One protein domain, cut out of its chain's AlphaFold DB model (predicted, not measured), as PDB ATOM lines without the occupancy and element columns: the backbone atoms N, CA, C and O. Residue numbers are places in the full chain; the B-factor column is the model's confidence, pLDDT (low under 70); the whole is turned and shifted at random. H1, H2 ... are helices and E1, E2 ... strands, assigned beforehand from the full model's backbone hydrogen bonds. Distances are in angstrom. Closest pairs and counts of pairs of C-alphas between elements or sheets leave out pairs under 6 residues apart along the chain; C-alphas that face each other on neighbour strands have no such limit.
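Overview. This is residues 28 to 194 and 225 to 269 of the 283 residues of an uncharacterized protein of Rhizobium jaguaris (UniProt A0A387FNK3). A twisted sheet of six strands has the long helix H4 packed over one face, with H9 and H5 following H4 on that side and H10 and H11 farther out beyond them. Short helices and loops, H8 and H7 among them, gather on the other side. The printed part has 212 residues with eleven named helices and six named strands, in the order H1 H2 H3 E1 E2 H4 E3 H5 H6 E4 H7 E5 H8 E6 H9 H10 H11. The sheet, E2 E1 E6 E5 E4 E3, is mixed, and so is the class, helices and strands; the whole is compact, with a radius of gyration of the C-alphas of 16.2 A and spans of 50 by 41 by 28 A.

Along the chain. Find C-alpha 31 at (196.447, 197.701, 119.701), where H1, residues 31 to 34, begins. Next come H2, 39 to 43, H3, 47 to 51, and the strands E1, 60 to 63, and E2, 68 to 71. From C-alpha 74 at (208.724, 200.022, 112.127) H4 runs 19.9 A to residue 87. Read on through E3, 94 to 98, H5, 104 to 116, 18.4 A long, H6, 136 to 139, E4, 144 to 148, H7, 154 to 158, E5, 167 to 172, 15.9 A, H8, 177 to 180, and E6, 185 to 190, 15.7 A. Then come H9, 230 to 240, 15.7 A, H10, 250 to 255, and H11, 257 to 269, 19.1 A, ending at (221.128, 231.844, 100.941).

Arrangement. Start at the hairpin of E1 and E2, antiparallel, with N 63 and O 68 2.8 A apart. E1 and E6 are antiparallel, N 188 to O 60 2.8 A; E6 and E5 are parallel, N 168 to O 185 2.8 A, as are E5 and E4, N 147 to O 169 2.8 A, and E4 and E3, N 97 to O 146 2.8 A. Strand-helix-strand units, parallel neighbour strands with helices between, are E3, H5 H6, E4, with a left-handed crossover, and E4, H7, E5 and E5, H8, E6, both right-handed. In two layers, H4 and H5 are on one face; H4 has a height over the sheet of 8.9 A. H9, the hub, touches H4, closest C-alphas Gly 82 and Thr 240, 5.1 A; H5, Thr 106 and Pro 231, 4.5 A; and H10, Glu 232 and Ala 254, 4.5 A. H11 touches H5 with residues 105 to 109 of H5 alone, closest C-alphas Glu 105 and Ile 260, 6.4 A. H8 touches H7, C-alphas Gly 154 and Asn 178, 3.9 A, and H2, Val 39 and Leu 180, 6.0 A. H1 only grazes the sheet; H3 and H6 are not on it. Every O i to N i+4 pair is within hydrogen-bond range in H2, H3, H4, H5, H7, H9, H10 and H11; H1, H6 and H8 are too short for one.

Size, cuts and confidence. The farthest C-alphas, Val 36 and Ser 269, are 52.6 A apart. Residues 195 to 224 are not printed, and C-alphas 194 and 225 are 17.2 A apart across that cut. Of the links printed whole, H5 to H6 is long. pLDDT is under 70 at 37 residues, among them 121 to 139 and 152 to 162.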
ATOM      1  N   ARG A  28     193.925 205.021 124.308       64.06
ATOM      2  CA  ARG A  28     192.730 204.294 123.857       64.06
ATOM      3  C   ARG A  28     192.799 203.933 122.374       64.06
ATOM      4  O   ARG A  28     192.044 203.075 121.950       64.06
ATOM      5  N   ALA A  29     193.715 204.541 121.622       72.81
ATOM      6  CA  ALA A  29     194.140 204.147 120.279       72.81
ATOM      7  C   ALA A  29     195.255 203.073 120.273       72.81
ATOM      8  O   ALA A  29     196.026 202.988 119.318       72.81
ATOM      9  N   GLY A  30     195.393 202.295 121.350       72.38
ATOM     10  CA  GLY A  30     196.315 201.161 121.414       72.38
ATOM     11  C   GLY A  30     195.870 199.955 120.573       72.38
ATOM     12  O   GLY A  30     194.730 199.915 120.092       72.38
ATOM     13  N   PRO A  31     196.750 198.948 120.410       70.25
ATOM     14  CA  PRO A  31     196.447 197.701 119.701       70.25
ATOM     15  C   PRO A  31     195.164 197.015 120.174       70.25
ATOM     16  O   PRO A  31     194.461 196.398 119.382       70.25
ATOM     17  N   GLU A  32     194.833 197.142 121.458       78.56
ATOM     18  CA  GLU A  32     193.666 196.525 122.086       78.56
ATOM     19  C   GLU A  32     192.345 197.056 121.514       78.56
ATOM     20  O   GLU A  32     191.375 196.305 121.419       78.56
ATOM     21  N   LEU A  33     192.301 198.330 121.103       82.38
ATOM     22  CA  LEU A  33     191.146 198.904 120.411       82.38
ATOM     23  C   LEU A  33     191.048 198.350 118.991       82.38
ATOM     24  O   LEU A  33     189.991 197.872 118.587       82.38
ATOM     25  N   PHE A  34     192.143 198.421 118.240       81.00
ATOM     26  CA  PHE A  34     192.170 198.063 116.823       81.00
ATOM     27  C   PHE A  34     192.029 196.552 116.573       81.00
ATOM     28  O   PHE A  34     191.480 196.147 115.551       81.00
ATOM     29  N   ALA A  35     192.396 195.718 117.550       78.00
ATOM     30  CA  ALA A  35     192.119 194.285 117.544       78.00
ATOM     31  C   ALA A  35     190.616 193.952 117.664       78.00
ATOM     32  O   ALA A  35     190.190 192.889 117.210       78.00
ATOM     33  N   VAL A  36     189.790 194.830 118.254       83.62
ATOM     34  CA  VAL A  36     188.348 194.571 118.438       83.62
ATOM     35  C   VAL A  36     187.450 195.399 117.519       83.62
ATOM     36  O   VAL A  36     186.480 194.845 117.000       83.62
ATOM     37  N   GLN A  37     187.780 196.673 117.282       90.19
ATOM     38  CA  GLN A  37     187.017 197.594 116.434       90.19
ATOM     39  C   GLN A  37     187.383 197.421 114.964       90.19
ATOM     40  O   GLN A  37     188.548 197.562 114.595       90.19
ATOM     41  N   THR A  38     186.384 197.190 114.115       94.19
ATOM     42  CA  THR A  38     186.603 197.187 112.668       94.19
ATOM     43  C   THR A  38     186.631 198.606 112.090       94.19
ATOM     44  O   THR A  38     186.040 199.533 112.654       94.19
ATOM     45  N   VAL A  39     187.276 198.806 110.938       91.56
ATOM     46  CA  VAL A  39     187.290 200.107 110.247       91.56
ATOM     47  C   VAL A  39     185.875 200.498 109.819       91.56
ATOM     48  O   VAL A  39     185.504 201.664 109.973       91.56
ATOM     49  N   THR A  40     185.033 199.542 109.410       91.69
ATOM     50  CA  THR A  40     183.598 199.789 109.175       91.69
ATOM     51  C   THR A  40     182.890 200.342 110.416       91.69
ATOM     52  O   THR A  40     182.119 201.296 110.298       91.69
ATOM     53  N   GLN A  41     183.165 199.817 111.617       93.12
ATOM     54  CA  GLN A  41     182.597 200.360 112.857       93.12
ATOM     55  C   GLN A  41     183.118 201.772 113.147       93.12
ATOM     56  O   GLN A  41     182.313 202.674 113.388       93.12
ATOM     57  N   LEU A  42     184.434 201.992 113.063       91.19
ATOM     58  CA  LEU A  42     185.058 203.297 113.319       91.19
ATOM     59  C   LEU A  42     184.565 204.384 112.349       91.19
ATOM     60  O   LEU A  42     184.429 205.543 112.745       91.19
ATOM     61  N   ARG A  43     184.213 204.029 111.103       89.44
ATOM     62  CA  ARG A  43     183.616 204.966 110.131       89.44
ATOM     63  C   ARG A  43     182.298 205.570 110.625       89.44
ATOM     64  O   ARG A  43     182.008 206.708 110.268       89.44
ATOM     65  N   THR A  44     181.545 204.874 111.483       91.25
ATOM     66  CA  THR A  44     180.278 205.381 112.052       91.25
ATOM     67  C   THR A  44     180.459 206.371 113.212       91.25
ATOM     68  O   THR A  44     179.499 207.035 113.602       91.25
ATOM     69  N   TRP A  45     181.665 206.495 113.779       91.31
ATOM     70  CA  TRP A  45     181.931 207.368 114.931       91.31
ATOM     71  C   TRP A  45     182.075 208.833 114.490       91.31
ATOM     72  O   TRP A  45     182.459 209.099 113.350       91.31
ATOM     73  N   SER A  46     181.812 209.804 115.371       89.62
ATOM     74  CA  SER A  46     182.058 211.232 115.088       89.62
ATOM     75  C   SER A  46     183.556 211.571 115.089       89.62
ATOM     76  O   SER A  46     184.365 210.820 115.631       89.62
ATOM     77  N   ASP A  47     183.945 212.700 114.481       86.06
ATOM     78  CA  ASP A  47     185.354 213.129 114.466       86.06
ATOM     79  C   ASP A  47     185.881 213.377 115.889       86.06
ATOM     80  O   ASP A  47     186.990 212.953 116.212       86.06
ATOM     81  N   ASP A  48     185.049 213.941 116.770       83.94
ATOM     82  CA  ASP A  48     185.358 214.123 118.194       83.94
ATOM     83  C   ASP A  48     185.556 212.786 118.927       83.94
ATOM     84  O   ASP A  48     186.433 212.666 119.782       83.94
ATOM     85  N   ALA A  49     184.763 211.759 118.597       88.06
ATOM     86  CA  ALA A  49     184.891 210.431 119.197       88.06
ATOM     87  C   ALA A  49     186.171 209.711 118.738       88.06
ATOM     88  O   ALA A  49     186.785 209.005 119.536       88.06
ATOM     89  N   LEU A  50     186.592 209.920 117.484       88.31
ATOM     90  CA  LEU A  50     187.884 209.446 116.982       88.31
ATOM     91  C   LEU A  50     189.051 210.200 117.638       88.31
ATOM     92  O   LEU A  50     189.989 209.563 118.108       88.31
ATOM     93  N   ASP A  51     188.984 211.533 117.749       83.50
ATOM     94  CA  ASP A  51     190.005 212.336 118.441       83.50
ATOM     95  C   ASP A  51     190.156 211.897 119.911       83.50
ATOM     96  O   ASP A  51     191.276 211.708 120.398       83.50
ATOM     97  N   ALA A  52     189.041 211.638 120.602       83.06
ATOM     98  CA  ALA A  52     189.004 211.194 121.997       83.06
ATOM     99  C   ALA A  52     189.677 209.828 122.268       83.06
ATOM    100  O   ALA A  52     189.909 209.489 123.433       83.06
ATOM    101  N   LEU A  53     190.042 209.058 121.232       84.19
ATOM    102  CA  LEU A  53     190.897 207.869 121.369       84.19
ATOM    103  C   LEU A  53     192.353 208.222 121.737       84.19
ATOM    104  O   LEU A  53     193.071 207.396 122.305       84.19
ATOM    105  N   GLY A  54     192.780 209.461 121.486       82.12
ATOM    106  CA  GLY A  54     194.066 209.986 121.934       82.12
ATOM    107  C   GLY A  54     195.234 209.675 120.996       82.12
ATOM    108  O   GLY A  54     195.093 209.706 119.774       82.12
ATOM    109  N   GLU A  55     196.413 209.483 121.588       82.88
ATOM    110  CA  GLU A  55     197.678 209.301 120.866       82.88
ATOM    111  C   GLU A  55     197.811 207.891 120.278       82.88
ATOM    112  O   GLU A  55     197.487 206.910 120.946       82.88
ATOM    113  N   ILE A  56     198.361 207.794 119.066       87.31
ATOM    114  CA  ILE A  56     198.674 206.521 118.406       87.31
ATOM    115  C   ILE A  56     200.044 206.036 118.908       87.31
ATOM    116  O   ILE A  56     201.022 206.777 118.765       87.31
ATOM    117  N   PRO A  57     200.163 204.835 119.505       86.38
ATOM    118  CA  PRO A  57     201.412 204.420 120.138       86.38
ATOM    119  C   PRO A  57     202.349 203.616 119.222       86.38
ATOM    120  O   PRO A  57     203.557 203.652 119.446       86.38
ATOM    121  N   LEU A  58     201.830 202.894 118.219       90.31
ATOM    122  CA  LEU A  58     202.585 201.915 117.419       90.31
ATOM    123  C   LEU A  58     202.238 201.985 115.919       90.31
ATOM    124  O   LEU A  58     201.130 202.413 115.584       90.31
ATOM    125  N   PRO A  59     203.163 201.589 115.017       94.44
ATOM    126  CA  PRO A  59     202.861 201.423 113.601       94.44
ATOM    127  C   PRO A  59     201.795 200.352 113.386       94.44
ATOM    128  O   PRO A  59     201.787 199.327 114.070       94.44
ATOM    129  N   MET A  60     200.900 200.578 112.429       95.06
ATOM    130  CA  MET A  60     199.832 199.635 112.089       95.06
ATOM    131  C   MET A  60     199.573 199.628 110.584       95.06
ATOM    132  O   MET A  60     199.769 200.647 109.926       95.06
ATOM    133  N   ASN A  61     199.084 198.511 110.049       95.88
ATOM    134  CA  ASN A  61     198.531 198.432 108.697       95.88
ATOM    135  C   ASN A  61     197.095 197.888 108.730       95.88
ATOM    136  O   ASN A  61     196.769 197.036 109.552       95.88
ATOM    137  N   TYR A  62     196.245 198.372 107.829       94.44
ATOM    138  CA  TYR A  62     194.911 197.819 107.612       94.44
ATOM    139  C   TYR A  62     194.975 196.438 106.943       94.44
ATOM    140  O   TYR A  62     195.666 196.259 105.937       94.44
ATOM    141  N   ASN A  63     194.221 195.482 107.480       93.62
ATOM    142  CA  ASN A  63     193.960 194.181 106.881       93.62
ATOM    143  C   ASN A  63     192.491 194.119 106.423       93.62
ATOM    144  O   ASN A  63     191.562 194.159 107.233       93.62
ATOM    145  N   ALA A  64     192.293 193.997 105.109       91.94
ATOM    146  CA  ALA A  64     190.974 193.936 104.486       91.94
ATOM    147  C   ALA A  64     190.217 192.620 104.748       91.94
ATOM    148  O   ALA A  64     188.991 192.616 104.684       91.94
ATOM    149  N   GLU A  65     190.909 191.520 105.066       93.00
ATOM    150  CA  GLU A  65     190.269 190.237 105.400       93.00
ATOM    151  C   GLU A  65     189.597 190.279 106.778       93.00
ATOM    152  O   GLU A  65     188.556 189.655 106.994       93.00
ATOM    153  N   THR A  66     190.183 191.030 107.717       93.62
ATOM    154  CA  THR A  66     189.702 191.154 109.101       93.62
ATOM    155  C   THR A  66     188.953 192.465 109.374       93.62
ATOM    156  O   THR A  66     188.404 192.615 110.469       93.62
ATOM    157  N   ASP A  67     188.915 193.387 108.397       94.06
ATOM    158  CA  ASP A  67     188.449 194.785 108.489       94.06
ATOM    159  C   ASP A  67     189.076 195.544 109.676       94.06
ATOM    160  O   ASP A  67     188.412 196.322 110.355       94.06
ATOM    161  N   ARG A  68     190.350 195.293 110.000       93.75
ATOM    162  CA  ARG A  68     191.006 195.805 111.222       93.75
ATOM    163  C   ARG A  68     192.392 196.374 110.962       93.75
ATOM    164  O   ARG A  68     192.987 196.147 109.916       93.75
ATOM    165  N   PHE A  69     192.905 197.111 111.944       92.94
ATOM    166  CA  PHE A  69     194.307 197.514 111.986       92.94
ATOM    167  C   PHE A  69     195.127 196.501 112.782       92.94
ATOM    168  O   PHE A  69     194.800 196.176 113.923       92.94
ATOM    169  N   GLU A  70     196.215 196.037 112.180       92.94
ATOM    170  CA  GLU A  70     197.163 195.093 112.765       92.94
ATOM    171  C   GLU A  70     198.492 195.804 113.033       92.94
ATOM    172  O   GLU A  70     198.946 196.624 112.232       92.94
ATOM    173  N   VAL A  71     199.104 195.525 114.186       93.06
ATOM    174  CA  VAL A  71     200.364 196.155 114.606       93.06
ATOM    175  C   VAL A  71     201.517 195.655 113.748       93.06
ATOM    176  O   VAL A  71     201.674 194.454 113.552       93.06
ATOM    177  N   LEU A  72     202.364 196.586 113.318       93.38
ATOM    178  CA  LEU A  72     203.626 196.308 112.647       93.38
ATOM    179  C   LEU A  72     204.798 196.821 113.487       93.38
ATOM    180  O   LEU A  72     204.699 197.832 114.187       93.38
ATOM    181  N   THR A  73     205.958 196.184 113.350       94.25
ATOM    182  CA  THR A  73     207.221 196.853 113.679       94.25
ATOM    183  C   THR A  73     207.472 198.001 112.696       94.25
ATOM    184  O   THR A  73     206.974 198.003 111.567       94.25
ATOM    185  N   TRP A  74     208.314 198.971 113.070       93.94
ATOM    186  CA  TRP A  74     208.724 200.022 112.127       93.94
ATOM    187  C   TRP A  74     209.350 199.471 110.850       93.94
ATOM    188  O   TRP A  74     209.071 199.997 109.777       93.94
ATOM    189  N   ALA A  75     210.171 198.422 110.961       95.38
ATOM    190  CA  ALA A  75     210.845 197.814 109.819       95.38
ATOM    191  C   ALA A  75     209.843 197.222 108.815       95.38
ATOM    192  O   ALA A  75     210.012 197.396 107.612       95.38
ATOM    193  N   GLU A  76     208.777 196.579 109.293       97.12
ATOM    194  CA  GLU A  76     207.696 196.083 108.437       97.12
ATOM    195  C   GLU A  76     206.886 197.235 107.838       97.12
ATOM    196  O   GLU A  76     206.671 197.256 106.628       97.12
ATOM    197  N   ALA A  77     206.496 198.222 108.650       97.56
ATOM    198  CA  ALA A  77     205.673 199.343 108.204       97.56
ATOM    199  C   ALA A  77     206.355 200.173 107.101       97.56
ATOM    200  O   ALA A  77     205.751 200.440 106.064       97.56
ATOM    201  N   VAL A  78     207.631 200.540 107.274       96.69
ATOM    202  CA  VAL A  78     208.369 201.315 106.256       96.69
ATOM    203  C   VAL A  78     208.801 200.477 105.054       96.69
ATOM    204  O   VAL A  78     209.048 201.044 103.989       96.69
ATOM    205  N   ARG A  79     208.860 199.144 105.191       97.50
ATOM    206  CA  ARG A  79     209.050 198.232 104.059       97.50
ATOM    207  C   ARG A  79     207.786 198.162 103.204       97.50
ATOM    208  O   ARG A  79     207.899 198.388 102.013       97.50
ATOM    209  N   VAL A  80     206.600 197.967 103.794       98.00
ATOM    210  CA  VAL A  80     205.316 198.008 103.056       98.00
ATOM    211  C   VAL A  80     205.170 199.325 102.286       98.00
ATOM    212  O   VAL A  80     204.844 199.314 101.104       98.00
ATOM    213  N   VAL A  81     205.487 200.461 102.919       98.31
ATOM    214  CA  VAL A  81     205.465 201.769 102.243       98.31
ATOM    215  C   VAL A  81     206.487 201.850 101.100       98.31
ATOM    216  O   VAL A  81     206.146 202.355 100.034       98.31
ATOM    217  N   GLY A  82     207.720 201.371 101.296       97.88
ATOM    218  CA  GLY A  82     208.760 201.383 100.260       97.88
ATOM    219  C   GLY A  82     208.425 200.485  99.064       97.88
ATOM    220  O   GLY A  82     208.507 200.942  97.924       97.88
ATOM    221  N   ASP A  83     207.980 199.254  99.333       97.56
ATOM    222  CA  ASP A  83     207.610 198.248  98.333       97.56
ATOM    223  C   ASP A  83     206.485 198.777  97.413       97.56
ATOM    224  O   ASP A  83     206.616 198.747  96.188       97.56
ATOM    225  N   GLU A  84     205.410 199.341  97.983       97.69
ATOM    226  CA  GLU A  84     204.292 199.906  97.205       97.69
ATOM    227  C   GLU A  84     204.670 201.213  96.474       97.69
ATOM    228  O   GLU A  84     204.198 201.458  95.364       97.69
ATOM    229  N   LEU A  85     205.553 202.049  97.039       96.75
ATOM    230  CA  LEU A  85     206.057 203.255  96.362       96.75
ATOM    231  C   LEU A  85     206.941 202.939  95.149       96.75
ATOM    232  O   LEU A  85     206.893 203.660  94.147       96.75
ATOM    233  N   ASP A  86     207.767 201.897  95.232       96.50
ATOM    234  CA  ASP A  86     208.597 201.464  94.110       96.50
ATOM    235  C   ASP A  86     207.767 200.770  93.017       96.50
ATOM    236  O   ASP A  86     208.118 200.897  91.837       96.50
ATOM    237  N   ALA A  87     206.649 200.131  93.389       96.62
ATOM    238  CA  ALA A  87     205.693 199.494  92.478       96.62
ATOM    239  C   ALA A  87     204.859 200.478  91.627       96.62
ATOM    240  O   ALA A  87     204.333 200.071  90.592       96.62
ATOM    241  N   LEU A  88     204.762 201.762  92.003       92.69
ATOM    242  CA  LEU A  88     204.036 202.777  91.221       92.69
ATOM    243  C   LEU A  88     204.613 202.935  89.807       92.69
ATOM    244  O   LEU A  88     205.754 203.375  89.649       92.69
ATOM    245  N   GLU A  89     203.822 202.680  88.767       90.81
ATOM    246  CA  GLU A  89     204.224 202.800  87.355       90.81
ATOM    247  C   GLU A  89     204.859 204.160  87.027       90.81
ATOM    248  O   GLU A  89     205.812 204.242  86.250       90.81
ATOM    249  N   ASN A  90     204.364 205.241  87.642       87.25
ATOM    250  CA  ASN A  90     204.947 206.572  87.517       87.25
ATOM    251  C   ASN A  90     204.870 207.373  88.837       87.25
ATOM    252  O   ASN A  90     203.980 207.136  89.651       87.25
ATOM    253  N   PRO A  91     205.780 208.341  89.077       87.00
ATOM    254  CA  PRO A  91     205.789 209.118  90.318       87.00
ATOM    255  C   PRO A  91     204.519 209.931  90.586       87.00
ATOM    256  O   PRO A  91     204.232 210.222  91.743       87.00
ATOM    257  N   ASP A  92     203.774 210.310  89.547       81.88
ATOM    258  CA  ASP A  92     202.609 211.193  89.662       81.88
ATOM    259  C   ASP A  92     201.338 210.444  90.116       81.88
ATOM    260  O   ASP A  92     200.343 211.081  90.453       81.88
ATOM    261  N   GLN A  93     201.405 209.111  90.246       86.56
ATOM    262  CA  GLN A  93     200.403 208.286  90.938       86.56
ATOM    263  C   GLN A  93     200.391 208.479  92.468       86.56
ATOM    264  O   GLN A  93     199.478 207.987  93.138       86.56
ATOM    265  N   LEU A  94     201.376 209.187  93.032       86.94
ATOM    266  CA  LEU A  94     201.406 209.602  94.435       86.94
ATOM    267  C   LEU A  94     200.737 210.975  94.611       86.94
ATOM    268  O   LEU A  94     201.078 211.929  93.918       86.94
ATOM    269  N   SER A  95     199.860 211.121  95.603       84.56
ATOM    270  CA  SER A  95     199.346 212.416  96.087       84.56
ATOM    271  C   SER A  95     199.761 212.662  97.538       84.56
ATOM    272  O   SER A  95     199.794 211.724  98.333       84.56
ATOM    273  N   VAL A  96     200.073 213.908  97.918       84.12
ATOM    274  CA  VAL A  96     200.563 214.234  99.272       84.12
ATOM    275  C   VAL A  96     199.835 215.432  99.873       84.12
ATOM    276  O   VAL A  96     199.992 216.563  99.417       84.12
ATOM    277  N   PHE A  97     199.122 215.190 100.971       81.00
ATOM    278  CA  PHE A  97     198.420 216.193 101.764       81.00
ATOM    279  C   PHE A  97     199.168 216.397 103.091       81.00
ATOM    280  O   PHE A  97     199.177 215.531 103.969       81.00
ATOM    281  N   ALA A  98     199.843 217.539 103.225       79.94
ATOM    282  CA  ALA A  98     200.755 217.830 104.330       79.94
ATOM    283  C   ALA A  98     200.227 218.991 105.188       79.94
ATOM    284  O   ALA A  98     200.344 220.153 104.802       79.94
ATOM    285  N   GLY A  99     199.630 218.665 106.336       73.12
ATOM    286  CA  GLY A  99     198.955 219.589 107.245       73.12
ATOM    287  C   GLY A  99     199.833 220.734 107.755       73.12
ATOM    288  O   GLY A  99     201.041 220.594 107.935       73.12
ATOM    289  N   SER A 100     199.217 221.873 108.080       66.56
ATOM    290  CA  SER A 100     199.923 223.044 108.636       66.56
ATOM    291  C   SER A 100     200.549 222.810 110.020       66.56
ATOM    292  O   SER A 100     201.353 223.628 110.464       66.56
ATOM    293  N   ALA A 101     200.196 221.709 110.691       68.81
ATOM    294  CA  ALA A 101     200.694 221.325 112.010       68.81
ATOM    295  C   ALA A 101     202.042 220.570 111.988       68.81
ATOM    296  O   ALA A 101     202.606 220.314 113.052       68.81
ATOM    297  N   ILE A 102     202.579 220.207 110.814       76.50
ATOM    298  CA  ILE A 102     203.879 219.521 110.737       76.50
ATOM    299  C   ILE A 102     205.044 220.478 111.022       76.50
ATOM    300  O   ILE A 102     205.001 221.667 110.698       76.50
ATOM    301  N   SER A 103     206.134 219.954 111.594       79.50
ATOM    302  CA  SER A 103     207.339 220.758 111.826       79.50
ATOM    303  C   SER A 103     207.976 221.231 110.513       79.50
ATOM    304  O   SER A 103     207.819 220.621 109.448       79.50
ATOM    305  N   LYS A 104     208.742 222.325 110.586       81.88
ATOM    306  CA  LYS A 104     209.422 222.905 109.417       81.88
ATOM    307  C   LYS A 104     210.482 221.952 108.861       81.88
ATOM    308  O   LYS A 104     210.689 221.919 107.653       81.88
ATOM    309  N   GLU A 105     211.103 221.170 109.737       85.38
ATOM    310  CA  GLU A 105     212.047 220.099 109.434       85.38
ATOM    311  C   GLU A 105     211.363 218.947 108.670       85.38
ATOM    312  O   GLU A 105     211.861 218.543 107.620       85.38
ATOM    313  N   THR A 106     210.182 218.485 109.110       85.75
ATOM    314  CA  THR A 106     209.388 217.470 108.382       85.75
ATOM    315  C   THR A 106     208.973 217.990 107.008       85.75
ATOM    316  O   THR A 106     209.185 217.318 106.001       85.75
ATOM    317  N   ALA A 107     208.436 219.214 106.941       83.81
ATOM    318  CA  ALA A 107     208.036 219.846 105.683       83.81
ATOM    319  C   ALA A 107     209.216 220.037 104.711       83.81
ATOM    320  O   ALA A 107     209.027 220.006 103.495       83.81
ATOM    321  N   PHE A 108     210.427 220.254 105.229       86.19
ATOM    322  CA  PHE A 108     211.639 220.367 104.425       86.19
ATOM    323  C   PHE A 108     212.076 219.008 103.869       86.19
ATOM    324  O   PHE A 108     212.191 218.881 102.650       86.19
ATOM    325  N   LEU A 109     212.235 217.978 104.713       89.50
ATOM    326  CA  LEU A 109     212.609 216.641 104.234       89.50
ATOM    327  C   LEU A 109     211.567 216.055 103.276       89.50
ATOM    328  O   LEU A 109     211.953 215.465 102.272       89.50
ATOM    329  N   LEU A 110     210.271 216.286 103.511       90.25
ATOM    330  CA  LEU A 110     209.200 215.839 102.613       90.25
ATOM    331  C   LEU A 110     209.348 216.440 101.204       90.25
ATOM    332  O   LEU A 110     209.189 215.737 100.209       90.25
ATOM    333  N   LYS A 111     209.743 217.717 101.094       89.50
ATOM    334  CA  LYS A 111     210.025 218.360  99.796       89.50
ATOM    335  C   LYS A 111     211.262 217.780  99.108       89.50
ATOM    336  O   LYS A 111     211.253 217.632  97.886       89.50
ATOM    337  N   ILE A 112     212.310 217.439  99.862       91.31
ATOM    338  CA  ILE A 112     213.486 216.749  99.301       91.31
ATOM    339  C   ILE A 112     213.087 215.353  98.818       91.31
ATOM    340  O   ILE A 112     213.456 214.977  97.707       91.31
ATOM    341  N   PHE A 113     212.291 214.619  99.603       94.19
ATOM    342  CA  PHE A 113     211.814 213.277  99.272       94.19
ATOM    343  C   PHE A 113     211.018 213.290  97.967       94.19
ATOM    344  O   PHE A 113     211.377 212.567  97.043       94.19
ATOM    345  N   LEU A 114     210.029 214.177  97.828       90.81
ATOM    346  CA  LEU A 114     209.228 214.290  96.604       90.81
ATOM    347  C   LEU A 114     210.082 214.644  95.377       90.81
ATOM    348  O   LEU A 114     209.924 214.055  94.305       90.81
ATOM    349  N   ARG A 115     211.061 215.545  95.534       89.81
ATOM    350  CA  ARG A 115     211.985 215.904  94.449       89.81
ATOM    351  C   ARG A 115     212.931 214.754  94.075       89.81
ATOM    352  O   ARG A 115     213.232 214.590  92.891       89.81
ATOM    353  N   ALA A 116     213.376 213.958  95.047       91.31
ATOM    354  CA  ALA A 116     214.148 212.737  94.822       91.31
ATOM    355  C   ALA A 116     213.301 211.652  94.134       91.31
ATOM    356  O   ALA A 116     213.756 211.054  93.164       91.31
ATOM    357  N   PHE A 117     212.043 211.484  94.561       91.31
ATOM    358  CA  PHE A 117     211.057 210.544  94.012       91.31
ATOM    359  C   PHE A 117     210.657 210.876  92.565       91.31
ATOM    360  O   PHE A 117     209.993 210.089  91.900       91.31
ATOM    361  N   ARG A 118     211.098 212.036  92.055       89.12
ATOM    362  CA  ARG A 118     210.746 212.595  90.743       89.12
ATOM    363  C   ARG A 118     209.249 212.883  90.600       89.12
ATOM    364  O   ARG A 118     208.760 212.920  89.476       89.12
ATOM    365  N   TRP A 119     208.572 213.147  91.718       80.94
ATOM    366  CA  TRP A 119     207.203 213.652  91.763       80.94
ATOM    367  C   TRP A 119     207.126 214.984  91.005       80.94
ATOM    368  O   TRP A 119     207.875 215.918  91.316       80.94
ATOM    369  N   ARG A 120     206.288 215.052  89.967       71.81
ATOM    370  CA  ARG A 120     206.133 216.221  89.085       71.81
ATOM    371  C   ARG A 120     204.777 216.889  89.232       71.81
ATOM    372  O   ARG A 120     204.748 218.095  89.032       71.81
ATOM    373  N   SER A 121     203.750 216.126  89.621       59.69
ATOM    374  CA  SER A 121     202.415 216.540  90.069       59.69
ATOM    375  C   SER A 121     201.742 217.595  89.188       59.69
ATOM    376  O   SER A 121     202.126 218.761  89.160       59.69
ATOM    377  N   VAL A 122     200.691 217.204  88.468       44.22
ATOM    378  CA  VAL A 122     199.896 218.137  87.659       44.22
ATOM    379  C   VAL A 122     198.429 218.051  88.096       44.22
ATOM    380  O   VAL A 122     197.802 217.027  87.832       44.22
ATOM    381  N   PRO A 123     197.860 219.098  88.730       44.19
ATOM    382  CA  PRO A 123     198.512 220.340  89.169       44.19
ATOM    383  C   PRO A 123     199.439 220.135  90.393       44.19
ATOM    384  O   PRO A 123     199.146 219.289  91.234       44.19
ATOM    385  N   PRO A 124     200.537 220.911  90.524       43.47
ATOM    386  CA  PRO A 124     201.524 220.724  91.587       43.47
ATOM    387  C   PRO A 124     201.097 221.387  92.897       43.47
ATOM    388  O   PRO A 124     201.459 222.536  93.174       43.47
ATOM    389  N   THR A 125     200.385 220.651  93.746       40.44
ATOM    390  CA  THR A 125     199.956 221.140  95.062       40.44
ATOM    391  C   THR A 125     200.358 220.203  96.196       40.44
ATOM    392  O   THR A 125     199.672 219.253  96.549       40.44
ATOM    393  N   VAL A 126     201.449 220.573  96.880       43.91
ATOM    394  CA  VAL A 126     201.585 220.303  98.321       43.91
ATOM    395  C   VAL A 126     200.769 221.376  99.053       43.91
ATOM    396  O   VAL A 126     201.326 222.251  99.718       43.91
ATOM    397  N   ASP A 127     199.450 221.354  98.859       40.34
ATOM    398  CA  ASP A 127     198.504 222.190  99.598       40.34
ATOM    399  C   ASP A 127     197.406 221.313 100.205       40.34
ATOM    400  O   ASP A 127     196.753 220.517  99.538       40.34
ATOM    401  N   THR A 128     197.186 221.519 101.497       41.19
ATOM    402  CA  THR A 128     196.166 220.913 102.367       41.19
ATOM    403  C   THR A 128     194.715 221.036 101.897       41.19
ATOM    404  O   THR A 128     193.820 220.547 102.577       41.19
ATOM    405  N   ARG A 129     194.462 221.742 100.793       44.88
ATOM    406  CA  ARG A 129     193.121 222.141 100.344       44.88
ATOM    407  C   ARG A 129     192.873 221.881  98.866       44.88
ATOM    408  O   ARG A 129     191.752 222.105  98.419       44.88
ATOM    409  N   ASP A 130     193.884 221.450  98.111       49.25
ATOM    410  CA  ASP A 130     193.701 221.215  96.683       49.25
ATOM    411  C   ASP A 130     193.186 219.799  96.427       49.25
ATOM    412  O   ASP A 130     193.921 218.825  96.278       49.25
ATOM    413  N   THR A 131     191.864 219.691  96.408       53.97
ATOM    414  CA  THR A 131     191.136 218.439  96.215       53.97
ATOM    415  C   THR A 131     190.931 218.100  94.734       53.97
ATOM    416  O   THR A 131     190.266 217.114  94.430       53.97
ATOM    417  N   GLN A 132     191.550 218.840  93.799       52.84
ATOM    418  CA  GLN A 132     191.437 218.620  92.345       52.84
ATOM    419  C   GLN A 132     191.905 217.236  91.861       52.84
ATOM    420  O   GLN A 132     191.497 216.798  90.783       52.84
ATOM    421  N   LEU A 133     192.743 216.544  92.640       55.31
ATOM    422  CA  LEU A 133     193.164 215.157  92.385       55.31
ATOM    423  C   LEU A 133     192.135 214.121  92.879       55.31
ATOM    424  O   LEU A 133     192.192 212.962  92.481       55.31
ATOM    425  N   LEU A 134     191.170 214.532  93.711       55.91
ATOM    426  CA  LEU A 134     190.048 213.706  94.179       55.91
ATOM    427  C   LEU A 134     188.804 213.818  93.280       55.91
ATOM    428  O   LEU A 134     187.851 213.048  93.443       55.91
ATOM    429  N   GLU A 135     188.824 214.754  92.328       62.12
ATOM    430  CA  GLU A 135     187.807 214.900  91.288       62.12
ATOM    431  C   GLU A 135     187.692 213.611  90.451       62.12
ATOM    432  O   GLU A 135     188.724 213.061  90.046       62.12
ATOM    433  N   PRO A 136     186.473 213.141  90.108       65.19
ATOM    434  CA  PRO A 136     186.272 211.853  89.427       65.19
ATOM    435  C   PRO A 136     187.085 211.679  88.134       65.19
ATOM    436  O   PRO A 136     187.533 210.585  87.803       65.19
ATOM    437  N   ARG A 137     187.324 212.780  87.409       62.16
ATOM    438  CA  ARG A 137     188.109 212.803  86.163       62.16
ATOM    439  C   ARG A 137     189.611 212.548  86.337       62.16
ATOM    440  O   ARG A 137     190.263 212.253  85.343       62.16
ATOM    441  N   HIS A 138     190.162 212.692  87.542       66.75
ATOM    442  CA  HIS A 138     191.598 212.534  87.804       66.75
ATOM    443  C   HIS A 138     191.909 211.423  88.806       66.75
ATOM    444  O   HIS A 138     193.012 210.892  88.767       66.75
ATOM    445  N   ARG A 139     190.979 211.046  89.696       66.56
ATOM    446  CA  ARG A 139     191.340 210.169  90.819       66.56
ATOM    447  C   ARG A 139     191.737 208.741  90.419       66.56
ATOM    448  O   ARG A 139     192.570 208.165  91.104       66.56
ATOM    449  N   HIS A 140     191.292 208.235  89.266       70.38
ATOM    450  CA  HIS A 140     191.793 206.971  88.697       70.38
ATOM    451  C   HIS A 140     193.310 206.979  88.395       70.38
ATOM    452  O   HIS A 140     193.906 205.925  88.186       70.38
ATOM    453  N   LEU A 141     193.944 208.160  88.355       74.94
ATOM    454  CA  LEU A 141     195.391 208.327  88.201       74.94
ATOM    455  C   LEU A 141     196.145 208.228  89.535       74.94
ATOM    456  O   LEU A 141     197.365 208.131  89.517       74.94
ATOM    457  N   VAL A 142     195.462 208.269  90.684       82.81
ATOM    458  CA  VAL A 142     196.088 208.221  92.012       82.81
ATOM    459  C   VAL A 142     196.044 206.791  92.540       82.81
ATOM    460  O   VAL A 142     194.974 206.213  92.697       82.81
ATOM    461  N   ARG A 143     197.215 206.229  92.850       88.25
ATOM    462  CA  ARG A 143     197.369 204.886  93.437       88.25
ATOM    463  C   ARG A 143     197.904 204.925  94.868       88.25
ATOM    464  O   ARG A 143     197.624 204.015  95.643       88.25
ATOM    465  N   ALA A 144     198.623 205.989  95.233       90.50
ATOM    466  CA  ALA A 144     199.156 206.196  96.574       90.50
ATOM    467  C   ALA A 144     198.775 207.574  97.139       90.50
ATOM    468  O   ALA A 144     198.856 208.584  96.437       90.50
ATOM    469  N   VAL A 145     198.431 207.642  98.428       88.31
ATOM    470  CA  VAL A 145     198.209 208.908  99.152       88.31
ATOM    471  C   VAL A 145     199.044 208.989 100.426       88.31
ATOM    472  O   VAL A 145     199.142 208.025 101.179       88.31
ATOM    473  N   PHE A 146     199.633 210.153 100.696       90.19
ATOM    474  CA  PHE A 146     200.299 210.472 101.961       90.19
ATOM    475  C   PHE A 146     199.504 211.556 102.693       90.19
ATOM    476  O   PHE A 146     199.322 212.654 102.169       90.19
ATOM    477  N   HIS A 147     199.091 211.277 103.925       88.62
ATOM    478  CA  HIS A 147     198.566 212.246 104.884       88.62
ATOM    479  C   HIS A 147     199.634 212.485 105.951       88.62
ATOM    480  O   HIS A 147     200.099 211.539 106.584       88.62
ATOM    481  N   VAL A 148     200.067 213.734 106.131       87.88
ATOM    482  CA  VAL A 148     201.163 214.080 107.053       87.88
ATOM    483  C   VAL A 148     200.701 215.220 107.953       87.88
ATOM    484  O   VAL A 148     200.673 216.365 107.508       87.88
ATOM    485  N   GLY A 149     200.295 214.927 109.192       79.56
ATOM    486  CA  GLY A 149     199.714 215.911 110.119       79.56
ATOM    487  C   GLY A 149     198.439 216.590 109.602       79.56
ATOM    488  O   GLY A 149     198.108 217.697 110.031       79.56
ATOM    489  N   GLU A 150     197.768 215.970 108.632       72.81
ATOM    490  CA  GLU A 150     196.546 216.444 107.981       72.81
ATOM    491  C   GLU A 150     195.358 215.689 108.599       72.81
ATOM    492  O   GLU A 150     195.473 214.499 108.882       72.81
ATOM    493  N   ARG A 151     194.238 216.376 108.865       73.62
ATOM    494  CA  ARG A 151     193.109 215.823 109.639       73.62
ATOM    495  C   ARG A 151     191.725 216.036 109.008       73.62
ATOM    496  O   ARG A 151     190.723 215.743 109.655       73.62
ATOM    497  N   SER A 152     191.653 216.594 107.799       63.25
ATOM    498  CA  SER A 152     190.418 217.068 107.156       63.25
ATOM    499  C   SER A 152     190.189 216.550 105.729       63.25
ATOM    500  O   SER A 152     189.039 216.497 105.291       63.25
ATOM    501  N   ALA A 153     191.224 216.086 105.020       58.38
ATOM    502  CA  ALA A 153     191.111 215.535 103.665       58.38
ATOM    503  C   ALA A 153     190.408 214.165 103.629       58.38
ATOM    504  O   ALA A 153     189.775 213.807 102.632       58.38
ATOM    505  N   GLY A 154     190.459 213.405 104.730       53.56
ATOM    506  CA  GLY A 154     189.931 212.043 104.819       53.56
ATOM    507  C   GLY A 154     188.457 211.928 104.459       53.56
ATOM    508  O   GLY A 154     188.079 210.956 103.815       53.56
ATOM    509  N   LYS A 155     187.627 212.935 104.761       54.88
ATOM    510  CA  LYS A 155     186.197 212.893 104.413       54.88
ATOM    511  C   LYS A 155     185.945 212.789 102.897       54.88
ATOM    512  O   LYS A 155     184.955 212.200 102.492       54.88
ATOM    513  N   MET A 156     186.841 213.302 102.049       56.12
ATOM    514  CA  MET A 156     186.709 213.199 100.584       56.12
ATOM    515  C   MET A 156     187.337 211.920  99.994       56.12
ATOM    516  O   MET A 156     187.016 211.520  98.869       56.12
ATOM    517  N   LEU A 157     188.227 211.266 100.744       58.28
ATOM    518  CA  LEU A 157     188.904 210.031 100.337       58.28
ATOM    519  C   LEU A 157     188.176 208.765 100.809       58.28
ATOM    520  O   LEU A 157     187.998 207.848 100.006       58.28
ATOM    521  N   VAL A 158     187.728 208.737 102.070       57.19
ATOM    522  CA  VAL A 158     187.089 207.584 102.733       57.19
ATOM    523  C   VAL A 158     185.838 207.113 101.991       57.19
ATOM    524  O   VAL A 158     185.686 205.914 101.767       57.19
ATOM    525  N   ASP A 159     184.979 208.048 101.582       54.94
ATOM    526  CA  ASP A 159     183.631 207.735 101.091       54.94
ATOM    527  C   ASP A 159     183.580 207.329  99.608       54.94
ATOM    528  O   ASP A 159     182.517 206.939  99.130       54.94
ATOM    529  N   ALA A 160     184.684 207.451  98.854       54.12
ATOM    530  CA  ALA A 160     184.599 207.459  97.391       54.12
ATOM    531  C   ALA A 160     185.566 206.544  96.618       54.12
ATOM    532  O   ALA A 160     185.098 205.927  95.669       54.12
ATOM    533  N   HIS A 161     186.873 206.469  96.913       65.50
ATOM    534  CA  HIS A 161     187.823 205.658  96.103       65.50
ATOM    535  C   HIS A 161     188.864 204.916  96.965       65.50
ATOM    536  O   HIS A 161     189.995 204.706  96.534       65.50
ATOM    537  N   SER A 162     188.535 204.513  98.199       69.75
ATOM    538  CA  SER A 162     189.510 203.766  99.009       69.75
ATOM    539  C   SER A 162     189.909 202.430  98.359       69.75
ATOM    540  O   SER A 162     191.079 202.078  98.380       69.75
ATOM    541  N   SER A 163     188.977 201.761  97.671       75.12
ATOM    542  CA  SER A 163     189.208 200.514  96.923       75.12
ATOM    543  C   SER A 163     190.105 200.638  95.683       75.12
ATOM    544  O   SER A 163     190.495 199.616  95.126       75.12
ATOM    545  N   GLU A 164     190.403 201.854  95.215       81.81
ATOM    546  CA  GLU A 164     191.286 202.084  94.059       81.81
ATOM    547  C   GLU A 164     192.727 202.413  94.473       81.81
ATOM    548  O   GLU A 164     193.605 202.481  93.618       81.81
ATOM    549  N   LEU A 165     192.990 202.605  95.768       87.88
ATOM    550  CA  LEU A 165     194.322 202.914  96.278       87.88
ATOM    551  C   LEU A 165     195.081 201.635  96.634       87.88
ATOM    552  O   LEU A 165     194.606 200.806  97.414       87.88
ATOM    553  N   ASP A 166     196.306 201.525  96.126       93.25
ATOM    554  CA  ASP A 166     197.265 200.513  96.568       93.25
ATOM    555  C   ASP A 166     197.840 200.880  97.944       93.25
ATOM    556  O   ASP A 166     198.022 200.014  98.800       93.25
ATOM    557  N   LEU A 167     198.061 202.180  98.181       95.12
ATOM    558  CA  LEU A 167     198.708 202.683  99.390       95.12
ATOM    559  C   LEU A 167     198.029 203.940  99.959       95.12
ATOM    560  O   LEU A 167     197.840 204.942  99.270       95.12
ATOM    561  N   ALA A 168     197.773 203.941 101.261       93.25
ATOM    562  CA  ALA A 168     197.516 205.135 102.053       93.25
ATOM    563  C   ALA A 168     198.507 205.182 103.225       93.25
ATOM    564  O   ALA A 168     198.610 204.232 103.990       93.25
ATOM    565  N   VAL A 169     199.255 206.275 103.376       95.56
ATOM    566  CA  VAL A 169     200.211 206.471 104.478       95.56
ATOM    567  C   VAL A 169     199.733 207.609 105.361       95.56
ATOM    568  O   VAL A 169     199.356 208.669 104.861       95.56
ATOM    569  N   HIS A 170     199.769 207.411 106.674       93.94
ATOM    570  CA  HIS A 170     199.288 208.379 107.651       93.94
ATOM    571  C   HIS A 170     200.356 208.647 108.712       93.94
ATOM    572  O   HIS A 170     200.626 207.798 109.557       93.94
ATOM    573  N   ILE A 171     200.975 209.825 108.661       93.44
ATOM    574  CA  ILE A 171     202.012 210.265 109.598       93.44
ATOM    575  C   ILE A 171     201.369 211.251 110.575       93.44
ATOM    576  O   ILE A 171     201.372 212.461 110.344       93.44
ATOM    577  N   ASP A 172     200.794 210.718 111.654       89.00
ATOM    578  CA  ASP A 172     199.966 211.464 112.608       89.00
ATOM    579  C   ASP A 172     200.251 211.061 114.059       89.00
ATOM    580  O   ASP A 172     200.669 209.942 114.350       89.00
ATOM    581  N   ALA A 173     199.989 211.980 114.990       83.94
ATOM    582  CA  ALA A 173     200.139 211.729 116.424       83.94
ATOM    583  C   ALA A 173     198.872 211.173 117.093       83.94
ATOM    584  O   ALA A 173     198.967 210.507 118.123       83.94
ATOM    585  N   ARG A 174     197.688 211.459 116.535       85.81
ATOM    586  CA  ARG A 174     196.371 211.168 117.127       85.81
ATOM    587  C   ARG A 174     195.393 210.655 116.075       85.81
ATOM    588  O   ARG A 174     195.452 211.097 114.925       85.81
ATOM    589  N   VAL A 175     194.489 209.758 116.480       87.62
ATOM    590  CA  VAL A 175     193.503 209.142 115.575       87.62
ATOM    591  C   VAL A 175     192.597 210.201 114.947       87.62
ATOM    592  O   VAL A 175     192.181 211.166 115.595       87.62
ATOM    593  N   ASN A 176     192.314 210.047 113.656       87.00
ATOM    594  CA  ASN A 176     191.425 210.929 112.911       87.00
ATOM    595  C   ASN A 176     190.766 210.198 111.722       87.00
ATOM    596  O   ASN A 176     191.087 209.048 111.426       87.00
ATOM    597  N   ARG A 177     189.830 210.868 111.035       88.62
ATOM    598  CA  ARG A 177     189.040 210.298 109.927       88.62
ATOM    599  C   ARG A 177     189.895 209.721 108.796       88.62
ATOM    600  O   ARG A 177     189.487 208.746 108.171       88.62
ATOM    601  N   ASN A 178     191.065 210.308 108.537       86.50
ATOM    602  CA  ASN A 178     191.949 209.932 107.436       86.50
ATOM    603  C   ASN A 178     192.439 208.485 107.557       86.50
ATOM    604  O   ASN A 178     192.633 207.831 106.536       86.50
ATOM    605  N   HIS A 179     192.581 207.979 108.786       89.81
ATOM    606  CA  HIS A 179     192.997 206.603 109.078       89.81
ATOM    607  C   HIS A 179     191.968 205.563 108.647       89.81
ATOM    608  O   HIS A 179     192.275 204.384 108.609       89.81
ATOM    609  N   LEU A 180     190.744 205.973 108.314       90.25
ATOM    610  CA  LEU A 180     189.670 205.059 107.925       90.25
ATOM    611  C   LEU A 180     189.569 204.871 106.403       90.25
ATOM    612  O   LEU A 180     188.616 204.254 105.915       90.25
ATOM    613  N   VAL A 181     190.534 205.396 105.638       87.81
ATOM    614  CA  VAL A 181     190.725 205.046 104.226       87.81
ATOM    615  C   VAL A 181     191.157 203.582 104.176       87.81
ATOM    616  O   VAL A 181     192.181 203.225 104.742       87.81
ATOM    617  N   ALA A 182     190.372 202.735 103.515       89.56
ATOM    618  CA  ALA A 182     190.639 201.306 103.352       89.56
ATOM    619  C   ALA A 182     191.246 201.047 101.961       89.56
ATOM    620  O   ALA A 182     190.528 200.651 101.042       89.56
ATOM    621  N   ALA A 183     192.529 201.383 101.809       91.50
ATOM    622  CA  ALA A 183     193.355 201.011 100.659       91.50
ATOM    623  C   ALA A 183     193.792 199.540 100.778       91.50
ATOM    624  O   ALA A 183     193.591 198.919 101.823       91.50
ATOM    625  N   LYS A 184     194.432 198.987  99.739       93.38
ATOM    626  CA  LYS A 184     195.091 197.666  99.813       93.38
ATOM    627  C   LYS A 184     196.082 197.613 100.990       93.38
ATOM    628  O   LYS A 184     196.049 196.665 101.768       93.38
ATOM    629  N   HIS A 185     196.895 198.658 101.156       95.75
ATOM    630  CA  HIS A 185     197.668 198.923 102.368       95.75
ATOM    631  C   HIS A 185     197.355 200.321 102.901       95.75
ATOM    632  O   HIS A 185     197.656 201.318 102.246       95.75
ATOM    633  N   SER A 186     196.804 200.411 104.112       95.31
ATOM    634  CA  SER A 186     196.679 201.681 104.838       95.31
ATOM    635  C   SER A 186     197.593 201.645 106.052       95.31
ATOM    636  O   SER A 186     197.271 200.997 107.044       95.31
ATOM    637  N   VAL A 187     198.737 202.320 105.974       97.00
ATOM    638  CA  VAL A 187     199.802 202.281 106.979       97.00
ATOM    639  C   VAL A 187     199.760 203.533 107.853       97.00
ATOM    640  O   VAL A 187     199.962 204.654 107.381       97.00
ATOM    641  N   ILE A 188     199.552 203.341 109.151       95.00
ATOM    642  CA  ILE A 188     199.657 204.382 110.174       95.00
ATOM    643  C   ILE A 188     201.079 204.360 110.746       95.00
ATOM    644  O   ILE A 188     201.546 203.334 111.238       95.00
ATOM    645  N   LEU A 189     201.759 205.504 110.695       95.75
ATOM    646  CA  LEU A 189     203.120 205.725 111.176       95.75
ATOM    647  C   LEU A 189     203.078 206.761 112.314       95.75
ATOM    648  O   LEU A 189     202.928 207.958 112.051       95.75
ATOM    649  N   PRO A 190     203.170 206.336 113.585       92.19
ATOM    650  CA  PRO A 190     202.816 207.183 114.712       92.19
ATOM    651  C   PRO A 190     203.897 208.243 114.973       92.19
ATOM    652  O   PRO A 190     205.078 207.943 115.196       92.19
ATOM    653  N   ALA A 191     203.475 209.506 114.963       87.94
ATOM    654  CA  ALA A 191     204.341 210.672 115.102       87.94
ATOM    655  C   ALA A 191     204.226 211.344 116.484       87.94
ATOM    656  O   ALA A 191     203.248 211.167 117.212       87.94
ATOM    657  N   PHE A 192     205.208 212.169 116.854       81.62
ATOM    658  CA  PHE A 192     205.052 213.127 117.960       81.62
ATOM    659  C   PHE A 192     204.253 214.364 117.520       81.62
ATOM    660  O   PHE A 192     204.440 214.867 116.411       81.62
ATOM    661  N   GLU A 193     203.378 214.870 118.394       67.00
ATOM    662  CA  GLU A 193     202.626 216.108 118.160       67.00
ATOM    663  C   GLU A 193     203.518 217.345 118.372       67.00
ATOM    664  O   GLU A 193     204.431 217.340 119.196       67.00
ATOM    665  N   PHE A 194     203.265 218.424 117.626       53.91
ATOM    666  CA  PHE A 194     204.079 219.649 117.672       53.91
ATOM    667  C   PHE A 194     203.922 220.453 118.983       53.91
ATOM    668  O   PHE A 194     204.784 221.266 119.314       53.91
ATOM    669  N   CYS A 225     204.854 202.133 123.526       78.38
ATOM    670  CA  CYS A 225     204.883 203.205 122.525       78.38
ATOM    671  C   CYS A 225     206.228 203.239 121.792       78.38
ATOM    672  O   CYS A 225     207.277 203.395 122.408       78.38
ATOM    673  N   ASP A 226     206.176 203.199 120.465       84.50
ATOM    674  CA  ASP A 226     207.315 203.369 119.563       84.50
ATOM    675  C   ASP A 226     206.969 204.451 118.533       84.50
ATOM    676  O   ASP A 226     206.768 204.203 117.348       84.50
ATOM    677  N   ARG A 227     206.814 205.685 119.019       86.44
ATOM    678  CA  ARG A 227     206.620 206.870 118.179       86.44
ATOM    679  C   ARG A 227     207.946 207.429 117.687       86.44
ATOM    680  O   ARG A 227     208.942 207.427 118.413       86.44
ATOM    681  N   LYS A 228     207.924 207.997 116.481       86.94
ATOM    682  CA  LYS A 228     209.069 208.681 115.868       86.94
ATOM    683  C   LYS A 228     208.762 210.149 115.600       86.94
ATOM    684  O   LYS A 228     207.611 210.574 115.529       86.94
ATOM    685  N   ALA A 229     209.803 210.958 115.448       86.19
ATOM    686  CA  ALA A 229     209.622 212.331 114.990       86.19
ATOM    687  C   ALA A 229     209.399 212.353 113.469       86.19
ATOM    688  O   ALA A 229     210.018 211.584 112.738       86.19
ATOM    689  N   GLY A 230     208.559 213.268 112.974       88.12
ATOM    690  CA  GLY A 230     208.242 213.372 111.541       88.12
ATOM    691  C   GLY A 230     209.448 213.371 110.577       88.12
ATOM    692  O   GLY A 230     209.357 212.695 109.552       88.12
ATOM    693  N   PRO A 231     210.595 214.022 110.879       88.94
ATOM    694  CA  PRO A 231     211.769 213.958 110.008       88.94
ATOM    695  C   PRO A 231     212.404 212.556 109.960       88.94
ATOM    696  O   PRO A 231     212.774 212.100 108.881       88.94
ATOM    697  N   GLU A 232     212.454 211.847 111.096       91.25
ATOM    698  CA  GLU A 232     212.930 210.454 111.202       91.25
ATOM    699  C   GLU A 232     212.042 209.508 110.375       91.25
ATOM    700  O   GLU A 232     212.549 208.629 109.679       91.25
ATOM    701  N   ILE A 233     210.721 209.728 110.378       94.81
ATOM    702  CA  ILE A 233     209.760 208.940 109.589       94.81
ATOM    703  C   ILE A 233     209.988 209.150 108.085       94.81
ATOM    704  O   ILE A 233     210.154 208.178 107.349       94.81
ATOM    705  N   VAL A 234     210.053 210.406 107.627       94.88
ATOM    706  CA  VAL A 234     210.267 210.728 106.201       94.88
ATOM    707  C   VAL A 234     211.620 210.211 105.707       94.88
ATOM    708  O   VAL A 234     211.695 209.645 104.617       94.88
ATOM    709  N   ALA A 235     212.682 210.357 106.504       94.81
ATOM    710  CA  ALA A 235     214.003 209.839 106.160       94.81
ATOM    711  C   ALA A 235     214.031 208.301 106.103       94.81
ATOM    712  O   ALA A 235     214.626 207.745 105.182       94.81
ATOM    713  N   THR A 236     213.347 207.610 107.022       95.62
ATOM    714  CA  THR A 236     213.247 206.140 107.004       95.62
ATOM    715  C   THR A 236     212.492 205.636 105.767       95.62
ATOM    716  O   THR A 236     212.983 204.729 105.100       95.62
ATOM    717  N   ILE A 237     211.362 206.258 105.395       97.81
ATOM    718  CA  ILE A 237     210.643 205.949 104.138       97.81
ATOM    719  C   ILE A 237     211.556 206.165 102.922       97.81
ATOM    720  O   ILE A 237     211.579 205.363 101.988       97.81
ATOM    721  N   ALA A 238     212.341 207.244 102.924       97.00
ATOM    722  CA  ALA A 238     213.266 207.525 101.838       97.00
ATOM    723  C   ALA A 238     214.414 206.501 101.749       97.00
ATOM    724  O   ALA A 238     214.865 206.185 100.654       97.00
ATOM    725  N   LEU A 239     214.871 205.948 102.877       96.56
ATOM    726  CA  LEU A 239     215.872 204.877 102.909       96.56
ATOM    727  C   LEU A 239     215.329 203.533 102.396       96.56
ATOM    728  O   LEU A 239     216.090 202.783 101.782       96.56
ATOM    729  N   THR A 240     214.044 203.230 102.616       96.62
ATOM    730  CA  THR A 240     213.418 201.988 102.127       96.62
ATOM    731  C   THR A 240     212.925 202.062 100.684       96.62
ATOM    732  O   THR A 240     212.838 201.023 100.041       96.62
ATOM    733  N   THR A 241     212.678 203.255 100.139       97.00
ATOM    734  CA  THR A 241     212.245 203.438  98.741       97.00
ATOM    735  C   THR A 241     213.455 203.479  97.794       97.00
ATOM    736  O   THR A 241     214.285 204.396  97.854       97.00
ATOM    737  N   ALA A 242     213.573 202.531  96.862       94.69
ATOM    738  CA  ALA A 242     214.705 202.409  95.943       94.69
ATOM    739  C   ALA A 242     214.917 203.658  95.073       94.69
ATOM    740  O   ALA A 242     216.069 204.017  94.800       94.69
ATOM    741  N   ARG A 243     213.836 204.357  94.695       90.25
ATOM    742  CA  ARG A 243     213.891 205.627  93.935       90.25
ATOM    743  C   ARG A 243     214.608 206.766  94.662       90.25
ATOM    744  O   ARG A 243     215.149 207.649  93.999       90.25
ATOM    745  N   THR A 244     214.611 206.781  95.996       93.88
ATOM    746  CA  THR A 244     215.088 207.932  96.786       93.88
ATOM    747  C   THR A 244     216.287 207.623  97.672       93.88
ATOM    748  O   THR A 244     217.090 208.532  97.891       93.88
ATOM    749  N   ARG A 245     216.493 206.369  98.100       92.62
ATOM    750  CA  ARG A 245     217.520 205.959  99.084       92.62
ATOM    751  C   ARG A 245     218.946 206.463  98.836       92.62
ATOM    752  O   ARG A 245     219.671 206.712  99.789       92.62
ATOM    753  N   GLY A 246     219.350 206.631  97.574       91.81
ATOM    754  CA  GLY A 246     220.687 207.110  97.185       91.81
ATOM    755  C   GLY A 246     220.766 208.588  96.773       91.81
ATOM    756  O   GLY A 246     221.835 209.052  96.380       91.81
ATOM    757  N   ALA A 247     219.653 209.326  96.799       91.56
ATOM    758  CA  ALA A 247     219.580 210.691  96.270       91.56
ATOM    759  C   ALA A 247     220.049 211.775  97.261       91.56
ATOM    760  O   ALA A 247     220.389 212.882  96.836       91.56
ATOM    761  N   PHE A 248     220.044 211.475  98.563       92.75
ATOM    762  CA  PHE A 248     220.344 212.407  99.653       92.75
ATOM    763  C   PHE A 248     220.873 211.651 100.886       92.75
ATOM    764  O   PHE A 248     220.709 210.438 100.990       92.75
ATOM    765  N   GLU A 249     221.500 212.359 101.828       93.00
ATOM    766  CA  GLU A 249     222.129 211.787 103.034       93.00
ATOM    767  C   GLU A 249     221.080 211.462 104.126       93.00
ATOM    768  O   GLU A 249     221.149 211.966 105.247       93.00
ATOM    769  N   TRP A 250     220.062 210.661 103.794       94.19
ATOM    770  CA  TRP A 250     218.867 210.445 104.627       94.19
ATOM    771  C   TRP A 250     219.167 209.989 106.054       94.19
ATOM    772  O   TRP A 250     218.587 210.533 106.989       94.19
ATOM    773  N   GLN A 251     220.093 209.041 106.228       89.06
ATOM    774  CA  GLN A 251     220.469 208.525 107.547       89.06
ATOM    775  C   GLN A 251     220.992 209.648 108.455       89.06
ATOM    776  O   GLN A 251     220.495 209.827 109.560       89.06
ATOM    777  N   ARG A 252     221.886 210.504 107.940       86.81
ATOM    778  CA  ARG A 252     222.419 211.667 108.672       86.81
ATOM    779  C   ARG A 252     221.315 212.634 109.113       86.81
ATOM    780  O   ARG A 252     221.401 213.195 110.197       86.81
ATOM    781  N   MET A 253     220.281 212.818 108.289       86.19
ATOM    782  CA  MET A 253     219.124 213.661 108.628       86.19
ATOM    783  C   MET A 253     218.181 213.002 109.646       86.19
ATOM    784  O   MET A 253     217.505 213.706 110.390       86.19
ATOM    785  N   ALA A 254     218.096 211.669 109.664       79.56
ATOM    786  CA  ALA A 254     217.337 210.924 110.669       79.56
ATOM    787  C   ALA A 254     218.032 210.962 112.041       79.56
ATOM    788  O   ALA A 254     217.354 211.049 113.065       79.56
ATOM    789  N   ASP A 255     219.367 210.925 112.041       79.00
ATOM    790  CA  ASP A 255     220.199 210.890 113.244       79.00
ATOM    791  C   ASP A 255     220.350 212.271 113.914       79.00
ATOM    792  O   ASP A 255     220.351 212.348 115.144       79.00
ATOM    793  N   ASP A 256     220.443 213.362 113.136       78.12
ATOM    794  CA  ASP A 256     220.594 214.732 113.654       78.12
ATOM    795  C   ASP A 256     219.704 215.757 112.918       78.12
ATOM    796  O   ASP A 256     219.785 215.963 111.704       78.12
ATOM    797  N   PHE A 257     218.858 216.464 113.677       80.94
ATOM    798  CA  PHE A 257     217.946 217.482 113.145       80.94
ATOM    799  C   PHE A 257     218.572 218.882 113.047       80.94
ATOM    800  O   PHE A 257     218.025 219.737 112.345       80.94
ATOM    801  N   ASP A 258     219.708 219.144 113.699       79.00
ATOM    802  CA  ASP A 258     220.452 220.389 113.488       79.00
ATOM    803  C   ASP A 258     221.153 220.389 112.113       79.00
ATOM    804  O   ASP A 258     221.251 221.444 111.481       79.00
ATOM    805  N   GLU A 259     221.488 219.218 111.561       81.50
ATOM    806  CA  GLU A 259     221.923 219.061 110.162       81.50
ATOM    807  C   GLU A 259     220.812 219.439 109.166       81.50
ATOM    808  O   GLU A 259     221.058 220.182 108.212       81.50
ATOM    809  N   ILE A 260     219.559 219.035 109.429       82.75
ATOM    810  CA  ILE A 260     218.397 219.464 108.628       82.75
ATOM    811  C   ILE A 260     218.300 220.997 108.629       82.75
ATOM    812  O   ILE A 260     218.120 221.621 107.583       82.75
ATOM    813  N   ARG A 261     218.458 221.629 109.799       84.19
ATOM    814  CA  ARG A 261     218.419 223.096 109.939       84.19
ATOM    815  C   ARG A 261     219.584 223.781 109.228       84.19
ATOM    816  O   ARG A 261     219.388 224.863 108.670       84.19
ATOM    817  N   ALA A 262     220.765 223.165 109.210       86.00
ATOM    818  CA  ALA A 262     221.914 223.652 108.458       86.00
ATOM    819  C   ALA A 262     221.649 223.617 106.941       86.00
ATOM    820  O   ALA A 262     221.900 224.611 106.258       86.00
ATOM    821  N   GLU A 263     221.069 222.535 106.412       86.25
ATOM    822  CA  GLU A 263     220.639 222.464 105.006       86.25
ATOM    823  C   GLU A 263     219.540 223.491 104.685       86.25
ATOM    824  O   GLU A 263     219.658 224.243 103.716       86.25
ATOM    825  N   MET A 264     218.530 223.637 105.552       85.50
ATOM    826  CA  MET A 264     217.496 224.677 105.417       85.50
ATOM    827  C   MET A 264     218.084 226.097 105.361       85.50
ATOM    828  O   MET A 264     217.538 226.960 104.670       85.50
ATOM    829  N   ALA A 265     219.175 226.366 106.086       85.19
ATOM    830  CA  ALA A 265     219.862 227.654 106.046       85.19
ATOM    831  C   ALA A 265     220.584 227.881 104.704       85.19
ATOM    832  O   ALA A 265     220.451 228.962 104.128       85.19
ATOM    833  N   LYS A 266     221.262 226.858 104.158       84.44
ATOM    834  CA  LYS A 266     221.920 226.902 102.833       84.44
ATOM    835  C   LYS A 266     220.923 227.146 101.693       84.44
ATOM    836  O   LYS A 266     221.211 227.900 100.763       84.44
ATOM    837  N   THR A 267     219.724 226.562 101.779       70.56
ATOM    838  CA  THR A 267     218.657 226.774 100.782       70.56
ATOM    839  C   THR A 267     218.079 228.197 100.821       70.56
ATOM    840  O   THR A 267     217.536 228.663  99.826       70.56
ATOM    841  N   ARG A 268     218.195 228.926 101.942       60.16
ATOM    842  CA  ARG A 268     217.754 230.335 102.030       60.16
ATOM    843  C   ARG A 268     218.769 231.332 101.474       60.16
ATOM    844  O   ARG A 268     218.370 232.432 101.108       60.16
ATOM    845  N   SER A 269     220.052 230.977 101.438       48.59
ATOM    846  CA  SER A 269     221.128 231.844 100.941       48.59
ATOM    847  C   SER A 269     221.509 231.590  99.478       48.59
ATOM    848  O   SER A 269     222.266 232.376  98.914       48.59
TER     849      SER A 269